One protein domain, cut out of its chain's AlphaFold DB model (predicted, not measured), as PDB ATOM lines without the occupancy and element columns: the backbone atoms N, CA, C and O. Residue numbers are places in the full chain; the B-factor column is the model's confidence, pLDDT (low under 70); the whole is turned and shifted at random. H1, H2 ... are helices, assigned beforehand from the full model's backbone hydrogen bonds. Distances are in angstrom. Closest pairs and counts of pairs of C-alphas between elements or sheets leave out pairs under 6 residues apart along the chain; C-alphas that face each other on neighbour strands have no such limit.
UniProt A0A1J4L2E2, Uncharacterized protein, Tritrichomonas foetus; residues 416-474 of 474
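AT A GLANCE: This is residues 416 to 474 of the 474 residues of an uncharacterized protein of Tritrichomonas foetus (UniProt A0A1J4L2E2). Three short helices, H1, H3 and H5, lie side by side in a row with H3 in the middle, and H2 and H4 cover one side of that row, running opposite to H3. The 59 printed residues include five named helices, H1 to H5 in chain order, and no named strand: all helix. The whole is compact, radius of gyration of the C-alphas 10.3 A, spanning 29 by 22 by 16 A.

HOW THE PARTS SIT: Start at H1, residues 416 to 422, a helical hairpin with H2, residues 429 to 436; their closest C-alphas, Ala 416 and Leu 435, are 6.6 A apart. The hub H3, residues 441 to 451, touches H5, residues 467 to 473, the same way at a shallow tilt of 10 degrees, closest C-alphas Tyr 445 and Val 469, 5.4 A. Every O i to N i+4 pair is within hydrogen-bond range in H1, H2, H3 and H4, residues 455 to 461; H5 has 1 of 3, and 3 of 4 O i to N i+3.

IN THESE COORDINATES: Find C-alpha 416 at (-29.119, 42.451, -26.524), where H1 begins; H3 runs 15.0 A; H5 ends at C-alpha 473, (-47.324, 38.213, -32.680).

THE WHOLE: The printed part has no cut and no long link; residue 474 is under pLDDT 70.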
ATOM      1  N   ALA A 416     -27.825  43.135 -26.571       97.06
ATOM      2  CA  ALA A 416     -29.119  42.451 -26.524       97.06
ATOM      3  C   ALA A 416     -29.028  41.050 -25.893       97.06
ATOM      4  O   ALA A 416     -29.847  40.687 -25.049       97.06
ATOM      5  N   LYS A 417     -27.988  40.279 -26.232       97.25
ATOM      6  CA  LYS A 417     -27.709  38.971 -25.613       97.25
ATOM      7  C   LYS A 417     -27.375  39.083 -24.125       97.25
ATOM      8  O   LYS A 417     -27.815  38.241 -23.348       97.25
ATOM      9  N   ILE A 418     -26.630  40.113 -23.722       97.19
ATOM     10  CA  ILE A 418     -26.316  40.382 -22.312       97.19
ATOM     11  C   ILE A 418     -27.599  40.720 -21.547       97.19
ATOM     12  O   ILE A 418     -27.859  40.105 -20.517       97.19
ATOM     13  N   VAL A 419     -28.435  41.628 -22.067       96.81
ATOM     14  CA  VAL A 419     -29.742  41.964 -21.472       96.81
ATOM     15  C   VAL A 419     -30.608  40.714 -21.323       96.81
ATOM     16  O   VAL A 419     -31.165  40.486 -20.255       96.81
ATOM     17  N   SER A 420     -30.659  39.859 -22.349       95.75
ATOM     18  CA  SER A 420     -31.396  38.595 -22.287       95.75
ATOM     19  C   SER A 420     -30.908  37.669 -21.165       95.75
ATOM     20  O   SER A 420     -31.715  37.013 -20.510       95.75
ATOM     21  N   LYS A 421     -29.595  37.634 -20.912       95.38
ATOM     22  CA  LYS A 421     -28.982  36.804 -19.865       95.38
ATOM     23  C   LYS A 421     -29.128  37.379 -18.456       95.38
ATOM     24  O   LYS A 421     -29.300  36.603 -17.523       95.38
ATOM     25  N   LEU A 422     -29.051  38.700 -18.300       94.19
ATOM     26  CA  LEU A 422     -29.257  39.378 -17.012       94.19
ATOM     27  C   LEU A 422     -30.740  39.485 -16.637       94.19
ATOM     28  O   LEU A 422     -31.074  39.588 -15.460       94.19
ATOM     29  N   GLY A 423     -31.623  39.457 -17.634       93.50
ATOM     30  CA  GLY A 423     -33.047  39.687 -17.462       93.50
ATOM     31  C   GLY A 423     -33.421  41.171 -17.465       93.50
ATOM     32  O   GLY A 423     -32.580  42.078 -17.473       93.50
ATOM     33  N   MET A 424     -34.730  41.418 -17.467       92.81
ATOM     34  CA  MET A 424     -35.296  42.764 -17.381       92.81
ATOM     35  C   MET A 424     -35.239  43.270 -15.937       92.81
ATOM     36  O   MET A 424     -35.797  42.656 -15.032       92.81
ATOM     37  N   SER A 425     -34.574  44.403 -15.731       89.88
ATOM     38  CA  SER A 425     -34.430  45.082 -14.441       89.88
ATOM     39  C   SER A 425     -34.295  46.590 -14.657       89.88
ATOM     40  O   SER A 425     -34.065  47.035 -15.781       89.88
ATOM     41  N   HIS A 426     -34.335  47.383 -13.583       86.38
ATOM     42  CA  HIS A 426     -34.084  48.827 -13.670       86.38
ATOM     43  C   HIS A 426     -32.723  49.161 -14.320       86.38
ATOM     44  O   HIS A 426     -32.582  50.190 -14.969       86.38
ATOM     45  N   GLN A 427     -31.715  48.292 -14.180       85.62
ATOM     46  CA  GLN A 427     -30.384  48.512 -14.763       85.62
ATOM     47  C   GLN A 427     -30.328  48.213 -16.268       85.62
ATOM     48  O   GLN A 427     -29.474  48.749 -16.971       85.62
ATOM     49  N   THR A 428     -31.220  47.357 -16.776       93.19
ATOM     50  CA  THR A 428     -31.218  46.899 -18.175       93.19
ATOM     51  C   THR A 428     -32.367  47.469 -18.999       93.19
ATOM     52  O   THR A 428     -32.316  47.401 -20.223       93.19
ATOM     53  N   GLU A 429     -33.389  48.058 -18.375       92.94
ATOM     54  CA  GLU A 429     -34.602  48.499 -19.066       92.94
ATOM     55  C   GLU A 429     -34.355  49.638 -20.065       92.94
ATOM     56  O   GLU A 429     -34.865  49.579 -21.185       92.94
ATOM     57  N   ASP A 430     -33.554  50.647 -19.713       92.94
ATOM     58  CA  ASP A 430     -33.240  51.745 -20.639       92.94
ATOM     59  C   ASP A 430     -32.403  51.259 -21.832       92.94
ATOM     60  O   ASP A 430     -32.640  51.654 -22.976       92.94
ATOM     61  N   VAL A 431     -31.482  50.324 -21.589       95.50
ATOM     62  CA  VAL A 431     -30.703  49.655 -22.640       95.50
ATOM     63  C   VAL A 431     -31.624  48.827 -23.537       95.50
ATOM     64  O   VAL A 431     -31.553  48.931 -24.762       95.50
ATOM     65  N   ALA A 432     -32.531  48.043 -22.948       95.44
ATOM     66  CA  ALA A 432     -33.511  47.243 -23.671       95.44
ATOM     67  C   ALA A 432     -34.414  48.119 -24.546       95.44
ATOM     68  O   ALA A 432     -34.644  47.778 -25.705       95.44
ATOM     69  N   ARG A 433     -34.866  49.274 -24.039       94.69
ATOM     70  CA  ARG A 433     -35.658  50.248 -24.806       94.69
ATOM     71  C   ARG A 433     -34.897  50.742 -26.034       94.69
ATOM     72  O   ARG A 433     -35.477  50.788 -27.119       94.69
ATOM     73  N   THR A 434     -33.615  51.075 -25.883       95.25
ATOM     74  CA  THR A 434     -32.755  51.468 -27.010       95.25
ATOM     75  C   THR A 434     -32.635  50.342 -28.038       95.25
ATOM     76  O   THR A 434     -32.817  50.578 -29.228       95.25
ATOM     77  N   LEU A 435     -32.399  49.105 -27.593       96.44
ATOM     78  CA  LEU A 435     -32.217  47.944 -28.473       96.44
ATOM     79  C   LEU A 435     -33.506  47.500 -29.182       96.44
ATOM     80  O   LEU A 435     -33.457  47.068 -30.332       96.44
ATOM     81  N   CYS A 436     -34.671  47.629 -28.542       95.12
ATOM     82  CA  CYS A 436     -35.961  47.337 -29.179       95.12
ATOM     83  C   CYS A 436     -36.275  48.314 -30.324       95.12
ATOM     84  O   CYS A 436     -36.975  47.954 -31.267       95.12
ATOM     85  N   ASN A 437     -35.711  49.525 -30.267       93.81
ATOM     86  CA  ASN A 437     -35.841  50.563 -31.289       93.81
ATOM     87  C   ASN A 437     -34.594  50.678 -32.192       93.81
ATOM     88  O   ASN A 437     -34.427  51.686 -32.879       93.81
ATOM     89  N   ASP A 438     -33.702  49.678 -32.193       95.62
ATOM     90  CA  ASP A 438     -32.478  49.705 -33.005       95.62
ATOM     91  C   ASP A 438     -32.807  49.843 -34.492       95.62
ATOM     92  O   ASP A 438     -33.806  49.305 -34.957       95.62
ATOM     93  N   ALA A 439     -31.955  50.500 -35.279       93.25
ATOM     94  CA  ALA A 439     -32.150  50.613 -36.724       93.25
ATOM     95  C   ALA A 439     -32.053  49.256 -37.454       93.25
ATOM     96  O   ALA A 439     -32.650  49.081 -38.519       93.25
ATOM     97  N   VAL A 440     -31.333  48.281 -36.889       94.88
ATOM     98  CA  VAL A 440     -31.070  46.979 -37.516       94.88
ATOM     99  C   VAL A 440     -32.098  45.928 -37.082       94.88
ATOM    100  O   VAL A 440     -32.173  45.599 -35.898       94.88
ATOM    101  N   SER A 441     -32.819  45.337 -38.051       93.88
ATOM    102  CA  SER A 441     -33.840  44.293 -37.802       93.88
ATOM    103  C   SER A 441     -33.306  43.157 -36.927       93.88
ATOM    104  O   SER A 441     -33.894  42.861 -35.897       93.88
ATOM    105  N   ASN A 442     -32.120  42.608 -37.224       93.75
ATOM    106  CA  ASN A 442     -31.543  41.505 -36.442       93.75
ATOM    107  C   ASN A 442     -31.425  41.791 -34.932       93.75
ATOM    108  O   ASN A 442     -31.548  40.869 -34.127       93.75
ATOM    109  N   VAL A 443     -31.157  43.044 -34.539       95.50
ATOM    110  CA  VAL A 443     -31.070  43.437 -33.122       95.50
ATOM    111  C   VAL A 443     -32.470  43.492 -32.510       95.50
ATOM    112  O   VAL A 443     -32.694  42.904 -31.450       95.50
ATOM    113  N   ARG A 444     -33.420  44.126 -33.210       95.38
ATOM    114  CA  ARG A 444     -34.827  44.202 -32.788       95.38
ATOM    115  C   ARG A 444     -35.463  42.820 -32.680       95.38
ATOM    116  O   ARG A 444     -36.050  42.509 -31.652       95.38
ATOM    117  N   TYR A 445     -35.295  41.982 -33.699       95.31
ATOM    118  CA  TYR A 445     -35.802  40.614 -33.749       95.31
ATOM    119  C   TYR A 445     -35.277  39.776 -32.584       95.31
ATOM    120  O   TYR A 445     -36.057  39.115 -31.906       95.31
ATOM    121  N   TYR A 446     -33.978  39.861 -32.270       96.12
ATOM    122  CA  TYR A 446     -33.424  39.152 -31.116       96.12
ATOM    123  C   TYR A 446     -34.088  39.585 -29.796       96.12
ATOM    124  O   TYR A 446     -34.466  38.736 -28.988       96.12
ATOM    125  N   MET A 447     -34.264  40.895 -29.586       96.62
ATOM    126  CA  MET A 447     -34.971  41.416 -28.410       96.62
ATOM    127  C   MET A 447     -36.441  40.989 -28.385       96.62
ATOM    128  O   MET A 447     -36.950  40.632 -27.326       96.62
ATOM    129  N   ALA A 448     -37.115  40.976 -29.533       95.12
ATOM    130  CA  ALA A 448     -38.492  40.524 -29.663       95.12
ATOM    131  C   ALA A 448     -38.639  39.042 -29.282       95.12
ATOM    132  O   ALA A 448     -39.504  38.714 -28.477       95.12
ATOM    133  N   CYS A 449     -37.745  38.168 -29.760       94.44
ATOM    134  CA  CYS A 449     -37.709  36.763 -29.348       94.44
ATOM    135  C   CYS A 449     -37.484  36.605 -27.840       94.44
ATOM    136  O   CYS A 449     -38.152  35.795 -27.208       94.44
ATOM    137  N   PHE A 450     -36.555  37.370 -27.256       95.00
ATOM    138  CA  PHE A 450     -36.305  37.324 -25.812       95.00
ATOM    139  C   PHE A 450     -37.531  37.764 -25.000       95.00
ATOM    140  O   PHE A 450     -37.825  37.178 -23.961       95.00
ATOM    141  N   LEU A 451     -38.243  38.792 -25.462       94.88
ATOM    142  CA  LEU A 451     -39.349  39.378 -24.719       94.88
ATOM    143  C   LEU A 451     -40.701  38.716 -24.990       94.88
ATOM    144  O   LEU A 451     -41.611  39.012 -24.223       94.88
ATOM    145  N   ALA A 452     -40.841  37.864 -26.015       91.81
ATOM    146  CA  ALA A 452     -42.111  37.368 -26.569       91.81
ATOM    147  C   ALA A 452     -43.167  36.956 -25.525       91.81
ATOM    148  O   ALA A 452     -44.338  37.295 -25.663       91.81
ATOM    149  N   GLU A 453     -42.749  36.300 -24.444       87.56
ATOM    150  CA  GLU A 453     -43.636  35.798 -23.383       87.56
ATOM    151  C   GLU A 453     -43.711  36.722 -22.154       87.56
ATOM    152  O   GLU A 453     -44.118  36.322 -21.064       87.56
ATOM    153  N   THR A 454     -43.298  37.981 -22.298       91.12
ATOM    154  CA  THR A 454     -43.241  38.964 -21.212       91.12
ATOM    155  C   THR A 454     -44.123  40.178 -21.519       91.12
ATOM    156  O   THR A 454     -44.293  40.547 -22.684       91.12
ATOM    157  N   PRO A 455     -44.608  40.906 -20.492       91.38
ATOM    158  CA  PRO A 455     -45.339  42.161 -20.700       91.38
ATOM    159  C   PRO A 455     -44.541  43.219 -21.483       91.38
ATOM    160  O   PRO A 455     -45.116  44.122 -22.090       91.38
ATOM    161  N   TYR A 456     -43.209  43.106 -21.492       92.56
ATOM    162  CA  TYR A 456     -42.330  44.016 -22.216       92.56
ATOM    163  C   TYR A 456     -42.410  43.850 -23.739       92.56
ATOM    164  O   TYR A 456     -42.093  44.801 -24.451       92.56
ATOM    165  N   PHE A 457     -42.856  42.697 -24.255       93.31
ATOM    166  CA  PHE A 457     -43.041  42.526 -25.697       93.31
ATOM    167  C   PHE A 457     -44.139  43.432 -26.228       93.31
ATOM    168  O   PHE A 457     -43.906  44.179 -27.171       93.31
ATOM    169  N   ILE A 458     -45.302  43.440 -25.574       90.81
ATOM    170  CA  ILE A 458     -46.391  44.359 -25.926       90.81
ATOM    171  C   ILE A 458     -45.895  45.801 -25.764       90.81
ATOM    172  O   ILE A 458     -45.961  46.582 -26.709       90.81
ATOM    173  N   LYS A 459     -45.273  46.124 -24.619       92.94
ATOM    174  CA  LYS A 459     -44.752  47.471 -24.325       92.94
ATOM    175  C   LYS A 459     -43.849  48.042 -25.426       92.94
ATOM    176  O   LYS A 459     -43.921  49.239 -25.691       92.94
ATOM    177  N   TYR A 460     -42.972  47.229 -26.016       93.25
ATOM    178  CA  TYR A 460     -41.960  47.711 -26.964       93.25
ATOM    179  C   TYR A 460     -42.234  47.362 -28.428       93.25
ATOM    180  O   TYR A 460     -41.723  48.045 -29.312       93.25
ATOM    181  N   PHE A 461     -43.030  46.330 -28.702       93.38
ATOM    182  CA  PHE A 461     -43.218  45.800 -30.048       93.38
ATOM    183  C   PHE A 461     -44.673  45.717 -30.496       93.38
ATOM    184  O   PHE A 461     -44.880  45.235 -31.601       93.38
ATOM    185  N   GLU A 462     -45.673  46.199 -29.751       87.88
ATOM    186  CA  GLU A 462     -47.083  46.181 -30.193       87.88
ATOM    187  C   GLU A 462     -47.291  46.880 -31.548       87.88
ATOM    188  O   GLU A 462     -47.993  46.369 -32.418       87.88
ATOM    189  N   THR A 463     -46.609  48.005 -31.772       85.62
ATOM    190  CA  THR A 463     -46.752  48.822 -32.987       85.62
ATOM    191  C   THR A 463     -45.587  48.686 -33.969       85.62
ATOM    192  O   THR A 463     -45.511  49.441 -34.935       85.62
ATOM    193  N   SER A 464     -44.658  47.750 -33.741       86.25
ATOM    194  CA  SER A 464     -43.513  47.539 -34.640       86.25
ATOM    195  C   SER A 464     -43.973  47.199 -36.067       86.25
ATOM    196  O   SER A 464     -44.837  46.343 -36.260       86.25
ATOM    197  N   SER A 465     -43.390  47.858 -37.066       86.12
ATOM    198  CA  SER A 465     -43.625  47.582 -38.491       86.12
ATOM    199  C   SER A 465     -42.579  46.642 -39.097       86.12
ATOM    200  O   SER A 465     -42.557  46.450 -40.310       86.12
ATOM    201  N   ASP A 466     -41.669  46.113 -38.277       88.81
ATOM    202  CA  ASP A 466     -40.648  45.162 -38.703       88.81
ATOM    203  C   ASP A 466     -41.304  43.807 -39.034       88.81
ATOM    204  O   ASP A 466     -41.913  43.215 -38.134       88.81
ATOM    205  N   PRO A 467     -41.211  43.311 -40.284       87.81
ATOM    206  CA  PRO A 467     -41.858  42.067 -40.695       87.81
ATOM    207  C   PRO A 467     -41.465  40.866 -39.831       87.81
ATOM    208  O   PRO A 467     -42.334  40.079 -39.458       87.81
ATOM    209  N   ASP A 468     -40.186  40.764 -39.455       87.75
ATOM    210  CA  ASP A 468     -39.664  39.623 -38.698       87.75
ATOM    211  C   ASP A 468     -40.211  39.625 -37.261       87.75
ATOM    212  O   ASP A 468     -40.523  38.580 -36.691       87.75
ATOM    213  N   VAL A 469     -40.386  40.814 -36.676       89.94
ATOM    214  CA  VAL A 469     -40.987  40.990 -35.343       89.94
ATOM    215  C   VAL A 469     -42.501  40.790 -35.385       89.94
ATOM    216  O   VAL A 469     -43.071  40.207 -34.465       89.94
ATOM    217  N   ALA A 470     -43.168  41.259 -36.443       86.19
ATOM    218  CA  ALA A 470     -44.614  41.133 -36.594       86.19
ATOM    219  C   ALA A 470     -45.063  39.665 -36.668       86.19
ATOM    220  O   ALA A 470     -46.129  39.333 -36.150       86.19
ATOM    221  N   MET A 471     -44.237  38.781 -37.243       85.31
ATOM    222  CA  MET A 471     -44.492  37.336 -37.264       85.31
ATOM    223  C   MET A 471     -44.544  36.709 -35.866       85.31
ATOM    224  O   MET A 471     -45.273  35.745 -35.680       85.31
ATOM    225  N   LEU A 472     -43.832  37.262 -34.878       85.81
ATOM    226  CA  LEU A 472     -43.827  36.754 -33.498       85.81
ATOM    227  C   LEU A 472     -45.098  37.114 -32.706       85.81
ATOM    228  O   LEU A 472     -45.222  36.720 -31.551       85.81
ATOM    229  N   ARG A 473     -46.018  37.898 -33.288       77.00
ATOM    230  CA  ARG A 473     -47.324  38.213 -32.680       77.00
ATOM    231  C   ARG A 473     -48.402  37.167 -32.978       77.00
ATOM    232  O   ARG A 473     -49.485  37.263 -32.405       77.00
ATOM    233  N   GLN A 474     -48.143  36.275 -33.935       67.50
ATOM    234  CA  GLN A 474     -49.017  35.156 -34.298       67.50
ATOM    235  C   GLN A 474     -48.732  33.979 -33.376       67.50
ATOM    236  O   GLN A 474     -49.718  33.315 -32.988       67.50
TER     237      GLN A 474